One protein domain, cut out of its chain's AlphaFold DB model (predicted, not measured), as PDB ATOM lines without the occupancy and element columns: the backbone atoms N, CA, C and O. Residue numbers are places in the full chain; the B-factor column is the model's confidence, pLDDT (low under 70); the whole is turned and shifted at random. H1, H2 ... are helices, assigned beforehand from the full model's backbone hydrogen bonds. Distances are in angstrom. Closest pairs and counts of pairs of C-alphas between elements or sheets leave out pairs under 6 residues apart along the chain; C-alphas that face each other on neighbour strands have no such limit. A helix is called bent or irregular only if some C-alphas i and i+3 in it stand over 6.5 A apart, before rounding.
ATOM      1  N   LYS A  16     -17.654 -32.058 124.696       87.69
ATOM      2  CA  LYS A  16     -17.240 -33.082 123.729       87.69
ATOM      3  C   LYS A  16     -17.696 -32.707 122.326       87.69
ATOM      4  O   LYS A  16     -16.862 -32.655 121.436       87.69
ATOM      5  N   THR A  17     -18.986 -32.440 122.155       85.19
ATOM      6  CA  THR A  17     -19.583 -32.099 120.861       85.19
ATOM      7  C   THR A  17     -18.965 -30.831 120.277       85.19
ATOM      8  O   THR A  17     -18.587 -30.824 119.115       85.19
ATOM      9  N   ILE A  18     -18.769 -29.797 121.104       87.88
ATOM     10  CA  ILE A  18     -18.092 -28.555 120.700       87.88
ATOM     11  C   ILE A  18     -16.706 -28.852 120.121       87.88
ATOM     12  O   ILE A  18     -16.352 -28.378 119.043       87.88
ATOM     13  N   LEU A  19     -15.909 -29.635 120.851       88.69
ATOM     14  CA  LEU A  19     -14.561 -29.976 120.424       88.69
ATOM     15  C   LEU A  19     -14.571 -30.840 119.155       88.69
ATOM     16  O   LEU A  19     -13.773 -30.597 118.260       88.69
ATOM     17  N   GLU A  20     -15.464 -31.825 119.081       88.94
ATOM     18  CA  GLU A  20     -15.616 -32.730 117.936       88.94
ATOM     19  C   GLU A  20     -15.961 -31.954 116.658       88.94
ATOM     20  O   GLU A  20     -15.267 -32.107 115.656       88.94
ATOM     21  N   GLU A  21     -16.923 -31.027 116.716       86.81
ATOM     22  CA  GLU A  21     -17.271 -30.168 115.579       86.81
ATOM     23  C   GLU A  21     -16.129 -29.231 115.163       86.81
ATOM     24  O   GLU A  21     -15.878 -29.044 113.971       86.81
ATOM     25  N   LEU A  22     -15.422 -28.623 116.123       88.38
ATOM     26  CA  LEU A  22     -14.276 -27.762 115.810       88.38
ATOM     27  C   LEU A  22     -13.163 -28.544 115.109       88.38
ATOM     28  O   LEU A  22     -12.558 -28.043 114.159       88.38
ATOM     29  N   VAL A  23     -12.902 -29.770 115.565       88.94
ATOM     30  CA  VAL A  23     -11.914 -30.668 114.963       88.94
ATOM     31  C   VAL A  23     -12.360 -31.111 113.574       88.94
ATOM     32  O   VAL A  23     -11.540 -31.108 112.664       88.94
ATOM     33  N   GLU A  24     -13.633 -31.445 113.374       84.94
ATOM     34  CA  GLU A  24     -14.149 -31.852 112.063       84.94
ATOM     35  C   GLU A  24     -14.051 -30.720 111.025       84.94
ATOM     36  O   GLU A  24     -13.717 -30.958 109.867       84.94
ATOM     37  N   ARG A  25     -14.288 -29.470 111.444       82.62
ATOM     38  CA  ARG A  25     -14.278 -28.301 110.549       82.62
ATOM     39  C   ARG A  25     -12.883 -27.754 110.263       82.62
ATOM     40  O   ARG A  25     -12.602 -27.370 109.131       82.62
ATOM     41  N   CYS A  26     -12.050 -27.620 111.295       85.25
ATOM     42  CA  CYS A  26     -10.747 -26.949 111.208       85.25
ATOM     43  C   CYS A  26      -9.558 -27.915 111.339       85.25
ATOM     44  O   CYS A  26      -8.466 -27.600 110.877       85.25
ATOM     45  N   GLY A  27      -9.741 -29.079 111.962       88.31
ATOM     46  CA  GLY A  27      -8.656 -30.004 112.274       88.31
ATOM     47  C   GLY A  27      -7.818 -29.581 113.483       88.31
ATOM     48  O   GLY A  27      -7.831 -28.435 113.941       88.31
ATOM     49  N   TRP A  28      -7.051 -30.533 114.016       88.31
ATOM     50  CA  TRP A  28      -6.225 -30.338 115.213       88.31
ATOM     51  C   TRP A  28      -5.113 -29.297 115.035       88.31
ATOM     52  O   TRP A  28      -4.777 -28.591 115.984       88.31
ATOM     53  N   GLU A  29      -4.571 -29.159 113.825       85.69
ATOM     54  CA  GLU A  29      -3.505 -28.196 113.535       85.69
ATOM     55  C   GLU A  29      -3.976 -26.743 113.674       85.69
ATOM     56  O   GLU A  29      -3.311 -25.938 114.324       85.69
ATOM     57  N   GLU A  30      -5.138 -26.402 113.113       87.50
ATOM     58  CA  GLU A  30      -5.741 -25.068 113.256       87.50
ATOM     59  C   GLU A  30      -6.107 -24.777 114.715       87.50
ATOM     60  O   GLU A  30      -5.847 -23.683 115.220       87.50
ATOM     61  N   LEU A  31      -6.657 -25.770 115.422       87.94
ATOM     62  CA  LEU A  31      -6.952 -25.678 116.853       87.94
ATOM     63  C   LEU A  31      -5.693 -25.383 117.674       87.94
ATOM     64  O   LEU A  31      -5.730 -24.494 118.520       87.94
ATOM     65  N   GLY A  32      -4.578 -26.063 117.396       86.81
ATOM     66  CA  GLY A  32      -3.289 -25.820 118.049       86.81
ATOM     67  C   GLY A  32      -2.663 -24.461 117.713       86.81
ATOM     68  O   GLY A  32      -1.960 -23.879 118.542       86.81
ATOM     69  N   LYS A  33      -2.930 -23.925 116.513       86.56
ATOM     70  CA  LYS A  33      -2.489 -22.578 116.105       86.56
ATOM     71  C   LYS A  33      -3.273 -21.481 116.818       86.56
ATOM     72  O   LYS A  33      -2.676 -20.503 117.264       86.56
ATOM     73  N   ARG A  34      -4.597 -21.641 116.927       85.75
ATOM     74  CA  ARG A  34      -5.482 -20.669 117.592       85.75
ATOM     75  C   ARG A  34      -5.344 -20.738 119.106       85.75
ATOM     76  O   ARG A  34      -5.181 -19.715 119.760       85.75
ATOM     77  N   ILE A  35      -5.357 -21.949 119.649       84.44
ATOM     78  CA  ILE A  35      -5.206 -22.211 121.072       84.44
ATOM     79  C   ILE A  35      -3.891 -22.962 121.244       84.44
ATOM     80  O   ILE A  35      -3.807 -24.141 120.908       84.44
ATOM     81  N   LYS A  36      -2.864 -22.284 121.775       80.69
ATOM     82  CA  LYS A  36      -1.509 -22.830 122.003       80.69
ATOM     83  C   LYS A  36      -1.488 -23.909 123.102       80.69
ATOM     84  O   LYS A  36      -0.803 -23.785 124.116       80.69
ATOM     85  N   LEU A  37      -2.260 -24.973 122.920       83.56
ATOM     86  CA  LEU A  37      -2.363 -26.115 123.809       83.56
ATOM     87  C   LEU A  37      -1.582 -27.282 123.230       83.56
ATOM     88  O   LEU A  37      -1.864 -27.766 122.135       83.56
ATOM     89  N   ARG A  38      -0.643 -27.801 124.026       81.69
ATOM     90  CA  ARG A  38       0.136 -28.985 123.646       81.69
ATOM     91  C   ARG A  38      -0.742 -30.215 123.409       81.69
ATOM     92  O   ARG A  38      -0.334 -31.103 122.675       81.69
ATOM     93  N   CYS A  39      -1.940 -30.284 124.001       83.56
ATOM     94  CA  CYS A  39      -2.834 -31.423 123.786       83.56
ATOM     95  C   CYS A  39      -3.285 -31.554 122.323       83.56
ATOM     96  O   CYS A  39      -3.484 -32.675 121.875       83.56
ATOM     97  N   PHE A  40      -3.371 -30.456 121.566       85.06
ATOM     98  CA  PHE A  40      -3.770 -30.490 120.155       85.06
ATOM     99  C   PHE A  40      -2.616 -30.809 119.203       85.06
ATOM    100  O   PHE A  40      -2.858 -31.321 118.118       85.06
ATOM    101  N   THR A  41      -1.368 -30.550 119.602       82.62
ATOM    102  CA  THR A  41      -0.191 -30.779 118.751       82.62
ATOM    103  C   THR A  41       0.552 -32.075 119.073       82.62
ATOM    104  O   THR A  41       1.126 -32.681 118.177       82.62
ATOM    105  N   VAL A  42       0.549 -32.513 120.335       82.75
ATOM    106  CA  VAL A  42       1.323 -33.677 120.803       82.75
ATOM    107  C   VAL A  42       0.471 -34.945 120.858       82.75
ATOM    108  O   VAL A  42       0.930 -36.014 120.472       82.75
ATOM    109  N   THR A  43      -0.775 -34.847 121.329       78.44
ATOM    110  CA  THR A  43      -1.696 -35.994 121.433       78.44
ATOM    111  C   THR A  43      -3.097 -35.610 120.951       78.44
ATOM    112  O   THR A  43      -4.014 -35.528 121.780       78.44
ATOM    113  N   PRO A  44      -3.280 -35.353 119.640       81.38
ATOM    114  CA  PRO A  44      -4.559 -34.946 119.064       81.38
ATOM    115  C   PRO A  44      -5.595 -36.073 119.181       81.38
ATOM    116  O   PRO A  44      -5.759 -36.913 118.303       81.38
ATOM    117  N   SER A  45      -6.276 -36.125 120.321       88.12
ATOM    118  CA  SER A  45      -7.327 -37.093 120.615       88.12
ATOM    119  C   SER A  45      -8.421 -36.435 121.440       88.12
ATOM    120  O   SER A  45      -8.145 -35.686 122.385       88.12
ATOM    121  N   LEU A  46      -9.672 -36.752 121.110       86.81
ATOM    122  CA  LEU A  46     -10.862 -36.255 121.799       86.81
ATOM    123  C   LEU A  46     -10.834 -36.580 123.297       86.81
ATOM    124  O   LEU A  46     -11.038 -35.692 124.124       86.81
ATOM    125  N   ALA A  47     -10.520 -37.823 123.668       86.38
ATOM    126  CA  ALA A  47     -10.517 -38.248 125.069       86.38
ATOM    127  C   ALA A  47      -9.434 -37.528 125.895       86.38
ATOM    128  O   ALA A  47      -9.720 -36.994 126.972       86.38
ATOM    129  N   SER A  48      -8.205 -37.460 125.371       87.38
ATOM    130  CA  SER A  48      -7.077 -36.786 126.027       87.38
ATOM    131  C   SER A  48      -7.304 -35.280 126.145       87.38
ATOM    132  O   SER A  48      -7.059 -34.697 127.202       87.38
ATOM    133  N   SER A  49      -7.855 -34.662 125.100       89.31
ATOM    134  CA  SER A  49      -8.194 -33.241 125.091       89.31
ATOM    135  C   SER A  49      -9.284 -32.922 126.107       89.31
ATOM    136  O   SER A  49      -9.110 -32.015 126.910       89.31
ATOM    137  N   LEU A  50     -10.364 -33.706 126.177       89.44
ATOM    138  CA  LEU A  50     -11.422 -33.493 127.171       89.44
ATOM    139  C   LEU A  50     -10.920 -33.644 128.605       89.44
ATOM    140  O   LEU A  50     -11.279 -32.847 129.471       89.44
ATOM    141  N   LYS A  51     -10.059 -34.634 128.866       89.50
ATOM    142  CA  LYS A  51      -9.418 -34.788 130.177       89.50
ATOM    143  C   LYS A  51      -8.553 -33.572 130.519       89.50
ATOM    144  O   LYS A  51      -8.558 -33.134 131.668       89.50
ATOM    145  N   TYR A  52      -7.861 -33.002 129.531       89.25
ATOM    146  CA  TYR A  52      -7.065 -31.787 129.691       89.25
ATOM    147  C   TYR A  52      -7.936 -30.545 129.931       89.25
ATOM    148  O   TYR A  52      -7.695 -29.812 130.883       89.25
ATOM    149  N   LEU A  53      -9.004 -30.350 129.153       88.69
ATOM    150  CA  LEU A  53      -9.939 -29.226 129.296       88.69
ATOM    151  C   LEU A  53     -10.663 -29.232 130.653       88.69
ATOM    152  O   LEU A  53     -10.976 -28.176 131.192       88.69
ATOM    153  N   ARG A  54     -10.896 -30.411 131.247       88.38
ATOM    154  CA  ARG A  54     -11.424 -30.526 132.621       88.38
ATOM    155  C   ARG A  54     -10.400 -30.165 133.696       88.38
ATOM    156  O   ARG A  54     -10.788 -29.770 134.789       88.38
ATOM    157  N   ARG A  55      -9.109 -30.343 133.413       90.06
ATOM    158  CA  ARG A  55      -8.010 -29.966 134.315       90.06
ATOM    159  C   ARG A  55      -7.606 -28.502 134.171       90.06
ATOM    160  O   ARG A  55      -7.031 -27.954 135.100       90.06
ATOM    161  N   VAL A  56      -7.858 -27.914 133.003       90.50
ATOM    162  CA  VAL A  56      -7.422 -26.569 132.636       90.50
ATOM    163  C   VAL A  56      -8.635 -25.748 132.210       90.50
ATOM    164  O   VAL A  56      -9.035 -25.721 131.050       90.50
ATOM    165  N   GLN A  57      -9.225 -25.064 133.179       86.38
ATOM    166  CA  GLN A  57     -10.512 -24.383 133.057       86.38
ATOM    167  C   GLN A  57     -10.450 -23.240 132.038       86.38
ATOM    168  O   GLN A  57     -11.366 -23.098 131.234       86.38
ATOM    169  N   TRP A  58      -9.347 -22.487 131.996       89.12
ATOM    170  CA  TRP A  58      -9.158 -21.437 130.990       89.12
ATOM    171  C   TRP A  58      -9.111 -22.005 129.563       89.12
ATOM    172  O   TRP A  58      -9.619 -21.381 128.638       89.12
ATOM    173  N   ALA A  59      -8.566 -23.214 129.379       89.69
ATOM    174  CA  ALA A  59      -8.505 -23.867 128.074       89.69
ATOM    175  C   ALA A  59      -9.903 -24.247 127.581       89.69
ATOM    176  O   ALA A  59     -10.215 -24.078 126.405       89.69
ATOM    177  N   ARG A  60     -10.765 -24.709 128.494       89.00
ATOM    178  CA  ARG A  60     -12.186 -24.915 128.208       89.00
ATOM    179  C   ARG A  60     -12.842 -23.617 127.724       89.00
ATOM    180  O   ARG A  60     -13.488 -23.632 126.682       89.00
ATOM    181  N   THR A  61     -12.631 -22.507 128.430       89.69
ATOM    182  CA  THR A  61     -13.191 -21.206 128.039       89.69
ATOM    183  C   THR A  61     -12.707 -20.756 126.659       89.69
ATOM    184  O   THR A  61     -13.505 -20.248 125.880       89.69
ATOM    185  N   GLU A  62     -11.434 -20.971 126.322       89.88
ATOM    186  CA  GLU A  62     -10.901 -20.636 124.993       89.88
ATOM    187  C   GLU A  62     -11.516 -21.488 123.875       89.88
ATOM    188  O   GLU A  62     -11.869 -20.959 122.823       89.88
ATOM    189  N   VAL A  63     -11.725 -22.788 124.110       89.12
ATOM    190  CA  VAL A  63     -12.428 -23.663 123.155       89.12
ATOM    191  C   VAL A  63     -13.878 -23.212 122.960       89.12
ATOM    192  O   VAL A  63     -14.350 -23.142 121.827       89.12
ATOM    193  N   GLU A  64     -14.581 -22.862 124.040       88.69
ATOM    194  CA  GLU A  64     -15.957 -22.352 123.968       88.69
ATOM    195  C   GLU A  64     -16.034 -21.009 123.226       88.69
ATOM    196  O   GLU A  64     -16.900 -20.832 122.371       88.69
ATOM    197  N   LYS A  65     -15.103 -20.078 123.477       89.94
ATOM    198  CA  LYS A  65     -15.018 -18.813 122.726       89.94
ATOM    199  C   LYS A  65     -14.808 -19.061 121.238       89.94
ATOM    200  O   LYS A  65     -15.553 -18.512 120.427       89.94
ATOM    201  N   LEU A  66     -13.854 -19.925 120.890       88.94
ATOM    202  CA  LEU A  66     -13.576 -20.265 119.500       88.94
ATOM    203  C   LEU A  66     -14.806 -20.879 118.821       88.94
ATOM    204  O   LEU A  66     -15.119 -20.541 117.680       88.94
ATOM    205  N   TYR A  67     -15.538 -21.739 119.533       87.00
ATOM    206  CA  TYR A  67     -16.792 -22.305 119.043       87.00
ATOM    207  C   TYR A  67     -17.862 -21.243 118.811       87.00
ATOM    208  O   TYR A  67     -18.537 -21.288 117.793       87.00
ATOM    209  N   LEU A  68     -18.008 -20.253 119.695       85.25
ATOM    210  CA  LEU A  68     -18.957 -19.153 119.494       85.25
ATOM    211  C   LEU A  68     -18.600 -18.299 118.270       85.25
ATOM    212  O   LEU A  68     -19.490 -17.862 117.534       85.25
ATOM    213  N   GLU A  69     -17.313 -18.060 118.030       85.81
ATOM    214  CA  GLU A  69     -16.839 -17.362 116.833       85.81
ATOM    215  C   GLU A  69     -17.120 -18.161 115.555       85.81
ATOM    216  O   GLU A  69     -17.624 -17.597 114.574       85.81
ATOM    217  N   ASP A  70     -16.858 -19.471 115.578       84.38
ATOM    218  CA  ASP A  70     -17.187 -20.361 114.466       84.38
ATOM    219  C   ASP A  70     -18.699 -20.448 114.256       84.38
ATOM    220  O   ASP A  70     -19.177 -20.286 113.139       84.38
ATOM    221  N   LEU A  71     -19.487 -20.565 115.321       80.25
ATOM    222  CA  LEU A  71     -20.939 -20.632 115.249       80.25
ATOM    223  C   LEU A  71     -21.529 -19.354 114.654       80.25
ATOM    224  O   LEU A  71     -22.428 -19.422 113.818       80.25
ATOM    225  N   ARG A  72     -20.999 -18.173 114.992       79.06
ATOM    226  CA  ARG A  72     -21.392 -16.911 114.339       79.06
ATOM    227  C   ARG A  72     -21.110 -16.934 112.835       79.06
ATOM    228  O   ARG A  72     -21.868 -16.350 112.058       79.06
ATOM    229  N   ARG A  73     -20.040 -17.605 112.400       73.62
ATOM    230  CA  ARG A  73     -19.715 -17.814 110.979       73.62
ATOM    231  C   ARG A  73     -20.632 -18.863 110.342       73.62
ATOM    232  O   ARG A  73     -21.174 -18.613 109.263       73.62
ATOM    233  N   THR A  74     -20.867 -19.977 111.024       71.12
ATOM    234  CA  THR A  74     -21.654 -21.119 110.563       71.12
ATOM    235  C   THR A  74     -23.145 -20.802 110.516       71.12
ATOM    236  O   THR A  74     -23.773 -21.116 109.516       71.12
ATOM    237  N   ALA A  75     -23.721 -20.082 111.479       66.06
ATOM    238  CA  ALA A  75     -25.126 -19.661 111.465       66.06
ATOM    239  C   ALA A  75     -25.474 -18.831 110.214       66.06
ATOM    240  O   ALA A  75     -26.539 -19.006 109.615       66.06
ATOM    241  N   ARG A  76     -24.540 -17.985 109.749       58.69
ATOM    242  CA  ARG A  76     -24.680 -17.257 108.475       58.69
ATOM    243  C   ARG A  76     -24.709 -18.203 107.268       58.69
ATOM    244  O   ARG A  76     -25.487 -17.988 106.341       58.69
ATOM    245  N   HIS A  77     -23.907 -19.269 107.287       53.50
ATOM    246  CA  HIS A  77     -23.873 -20.290 106.235       53.50
ATOM    247  C   HIS A  77     -25.059 -21.270 106.293       53.50
ATOM    248  O   HIS A  77     -25.624 -21.612 105.254       53.50
ATOM    249  N   ALA A  78     -25.488 -21.671 107.487       55.56
ATOM    250  CA  ALA A  78     -26.591 -22.591 107.734       55.56
ATOM    251  C   ALA A  78     -27.928 -21.991 107.289       55.56
ATOM    252  O   ALA A  78     -28.693 -22.656 106.595       55.56
ATOM    253  N   LYS A  79     -28.173 -20.702 107.569       52.38
ATOM    254  CA  LYS A  79     -29.387 -19.996 107.120       52.38
ATOM    255  C   LYS A  79     -29.508 -19.971 105.589       52.38
ATOM    256  O   LYS A  79     -30.609 -20.060 105.047       52.38
ATOM    257  N   ARG A  80     -28.372 -19.909 104.882       53.78
ATOM    258  CA  ARG A  80     -28.300 -19.960 103.413       53.78
ATOM    259  C   ARG A  80     -28.463 -21.380 102.859       53.78
ATOM    260  O   ARG A  80     -29.171 -21.557 101.870       53.78
ATOM    261  N   ASN A  81     -27.845 -22.380 103.491       55.03
ATOM    262  CA  ASN A  81     -27.968 -23.784 103.086       55.03
ATOM    263  C   ASN A  81     -29.371 -24.344 103.347       55.03
ATOM    264  O   ASN A  81     -29.907 -25.020 102.474       55.03
ATOM    265  N   LYS A  82     -30.000 -23.984 104.475       48.25
ATOM    266  CA  LYS A  82     -31.382 -24.355 104.813       48.25
ATOM    267  C   LYS A  82     -32.357 -23.911 103.719       48.25
ATOM    268  O   LYS A  82     -33.038 -24.745 103.137       48.25
ATOM    269  N   ARG A  83     -32.273 -22.647 103.290       56.97
ATOM    270  CA  ARG A  83     -33.118 -22.090 102.215       56.97
ATOM    271  C   ARG A  83     -32.937 -22.757 100.846       56.97
ATOM    272  O   ARG A  83     -33.863 -22.763 100.036       56.97
ATOM    273  N   ARG A  84     -31.738 -23.268 100.544       54.91
ATOM    274  CA  ARG A  84     -31.462 -24.021  99.306       54.91
ATOM    275  C   ARG A  84     -31.937 -25.470  99.399       54.91
ATOM    276  O   ARG A  84     -32.472 -25.974  98.417       54.91
ATOM    277  N   ALA A  85     -31.762 -26.111 100.553       52.97
ATOM    278  CA  ALA A  85     -32.269 -27.453 100.818       52.97
ATOM    279  C   ALA A  85     -33.806 -27.484 100.780       52.97
ATOM    280  O   ALA A  85     -34.366 -28.329 100.091       52.97
ATOM    281  N   GLU A  86     -34.474 -26.505 101.396       55.19
ATOM    282  CA  GLU A  86     -35.939 -26.345 101.379       55.19
ATOM    283  C   GLU A  86     -36.478 -26.179  99.947       55.19
ATOM    284  O   GLU A  86     -37.398 -26.882  99.545       55.19
ATOM    285  N   ARG A  87     -35.842 -25.341  99.110       57.53
ATOM    286  CA  ARG A  87     -36.221 -25.205  97.687       57.53
ATOM    287  C   ARG A  87     -36.017 -26.485  96.873       57.53
ATOM    288  O   ARG A  87     -36.721 -26.693  95.888       57.53
ATOM    289  N   ARG A  88     -35.028 -27.308  97.228       54.50
ATOM    290  CA  ARG A  88     -34.760 -28.585  96.553       54.50
ATOM    291  C   ARG A  88     -35.757 -29.660  96.990       54.50
ATOM    292  O   ARG A  88     -36.242 -30.385  96.131       54.50
ATOM    293  N   ALA A  89     -36.098 -29.707  98.278       57.97
ATOM    294  CA  ALA A  89     -37.128 -30.588  98.826       57.97
ATOM    295  C   ALA A  89     -38.503 -30.293  98.204       57.97
ATOM    296  O   ALA A  89     -39.161 -31.201  97.711       57.97
ATOM    297  N   GLN A  90     -38.865 -29.013  98.080       58.44
ATOM    298  CA  GLN A  90     -40.144 -28.614  97.490       58.44
ATOM    299  C   GLN A  90     -40.257 -28.931  95.988       58.44
ATOM    300  O   GLN A  90     -41.353 -29.084  95.466       58.44
ATOM    301  N   ARG A  91     -39.139 -29.072  95.259       55.50
ATOM    302  CA  ARG A  91     -39.152 -29.484  93.841       55.50
ATOM    303  C   ARG A  91     -39.332 -31.001  93.659       55.50
ATOM    304  O   ARG A  91     -39.805 -31.416  92.606       55.50
ATOM    305  N   LEU A  92     -38.924 -31.808  94.642       57.91
ATOM    306  CA  LEU A  92     -39.139 -33.261  94.637       57.91
ATOM    307  C   LEU A  92     -40.596 -33.610  94.963       57.91
ATOM    308  O   LEU A  92     -41.160 -34.475  94.310       57.91
ATOM    309  N   GLU A  93     -41.212 -32.892  95.903       56.44
ATOM    310  CA  GLU A  93     -42.625 -33.071  96.277       56.44
ATOM    311  C   GLU A  93     -43.587 -32.737  95.121       56.44
ATOM    312  O   GLU A  93     -44.543 -33.458  94.871       56.44
ATOM    313  N   ASN A  94     -43.278 -31.709  94.325       58.09
ATOM    314  CA  ASN A  94     -44.085 -31.334  93.155       58.09
ATOM    315  C   ASN A  94     -43.904 -32.255  91.923       58.09
ATOM    316  O   ASN A  94     -44.453 -31.955  90.867       58.09
TER     317      ASN A  94
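What this domain is: This is residues 16 to 94 of the 109 residues of an uncharacterized protein of Deltaproteobacteria bacterium RIFOXYA12_FULL_58_15 (UniProt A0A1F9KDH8). A small compact head, made of the sharply kinked H1, short H2, H3 and the beginning of H4, has one long arm: residues 72 to 94, of which 72 to 93 belong to H4, stick out free of it. The printed part has 79 residues with four named helices, H1 to H4 in that order, and no named strand; its class is all helix. The whole is loose, with a radius of gyration of the C-alphas of 16.5 A. It spans 54 by 20 by 20 A, and the arm makes the length.

Where its parts are: H1, residues 16 to 34, begins at C-alpha 16 (-17.240, -33.082, 123.729) and measures 18.2 A. It has a kink of 106 degrees near residue 27 and is irregular: C-alphas 25 and 28 are 9.5 A apart. H2 is residues 38 to 42, 5.6 A long. H3, residues 46 to 55, measures 14.3 A. H4, residues 57 to 93, runs 49.6 A to C-alpha 93 (-42.625, -33.071, 96.277), with a kink of 38 degrees near residue 75.

How they stand to each other: H1 touches H3 with residues 16 to 20 alone, about perpendicular at 85 degrees; the closest C-alphas, Lys 16 and Leu 50, are 6.8 A apart. With residues 18 to 22 alone it touches H4, closest at C-alphas Ile 18 and Tyr 67, 6.6 A. Beyond the kink, residues 28 to 32 alone touch H2, closest at C-alphas Gly 32 and Phe 40, 5.1 A. H2 touches H3, closest at C-alphas Cys 39 and Ser 49, 5.8 A. H3 and H4 only just touch, with 3 pairs of C-alphas within 8 A, and only at the corner by their link; the closest C-alphas are Leu 53 and Arg 60, 5.0 A. H2 and H4 are apart. Every O i to N i+4 pair is within hydrogen-bond range in H2 and H3, against 12 of 15 in H1 and 30 of 33 in H4.

The domain as a whole: The C-alphas of Arg 55 and Asn 94, the two farthest apart, are 54.7 A apart. Without the free stretch the body spans 24 by 20 by 19 A. The printed part has no cut, and its three links are tight. The mean pLDDT of the printed part is 78.4; residues 75 to 94 are under 70.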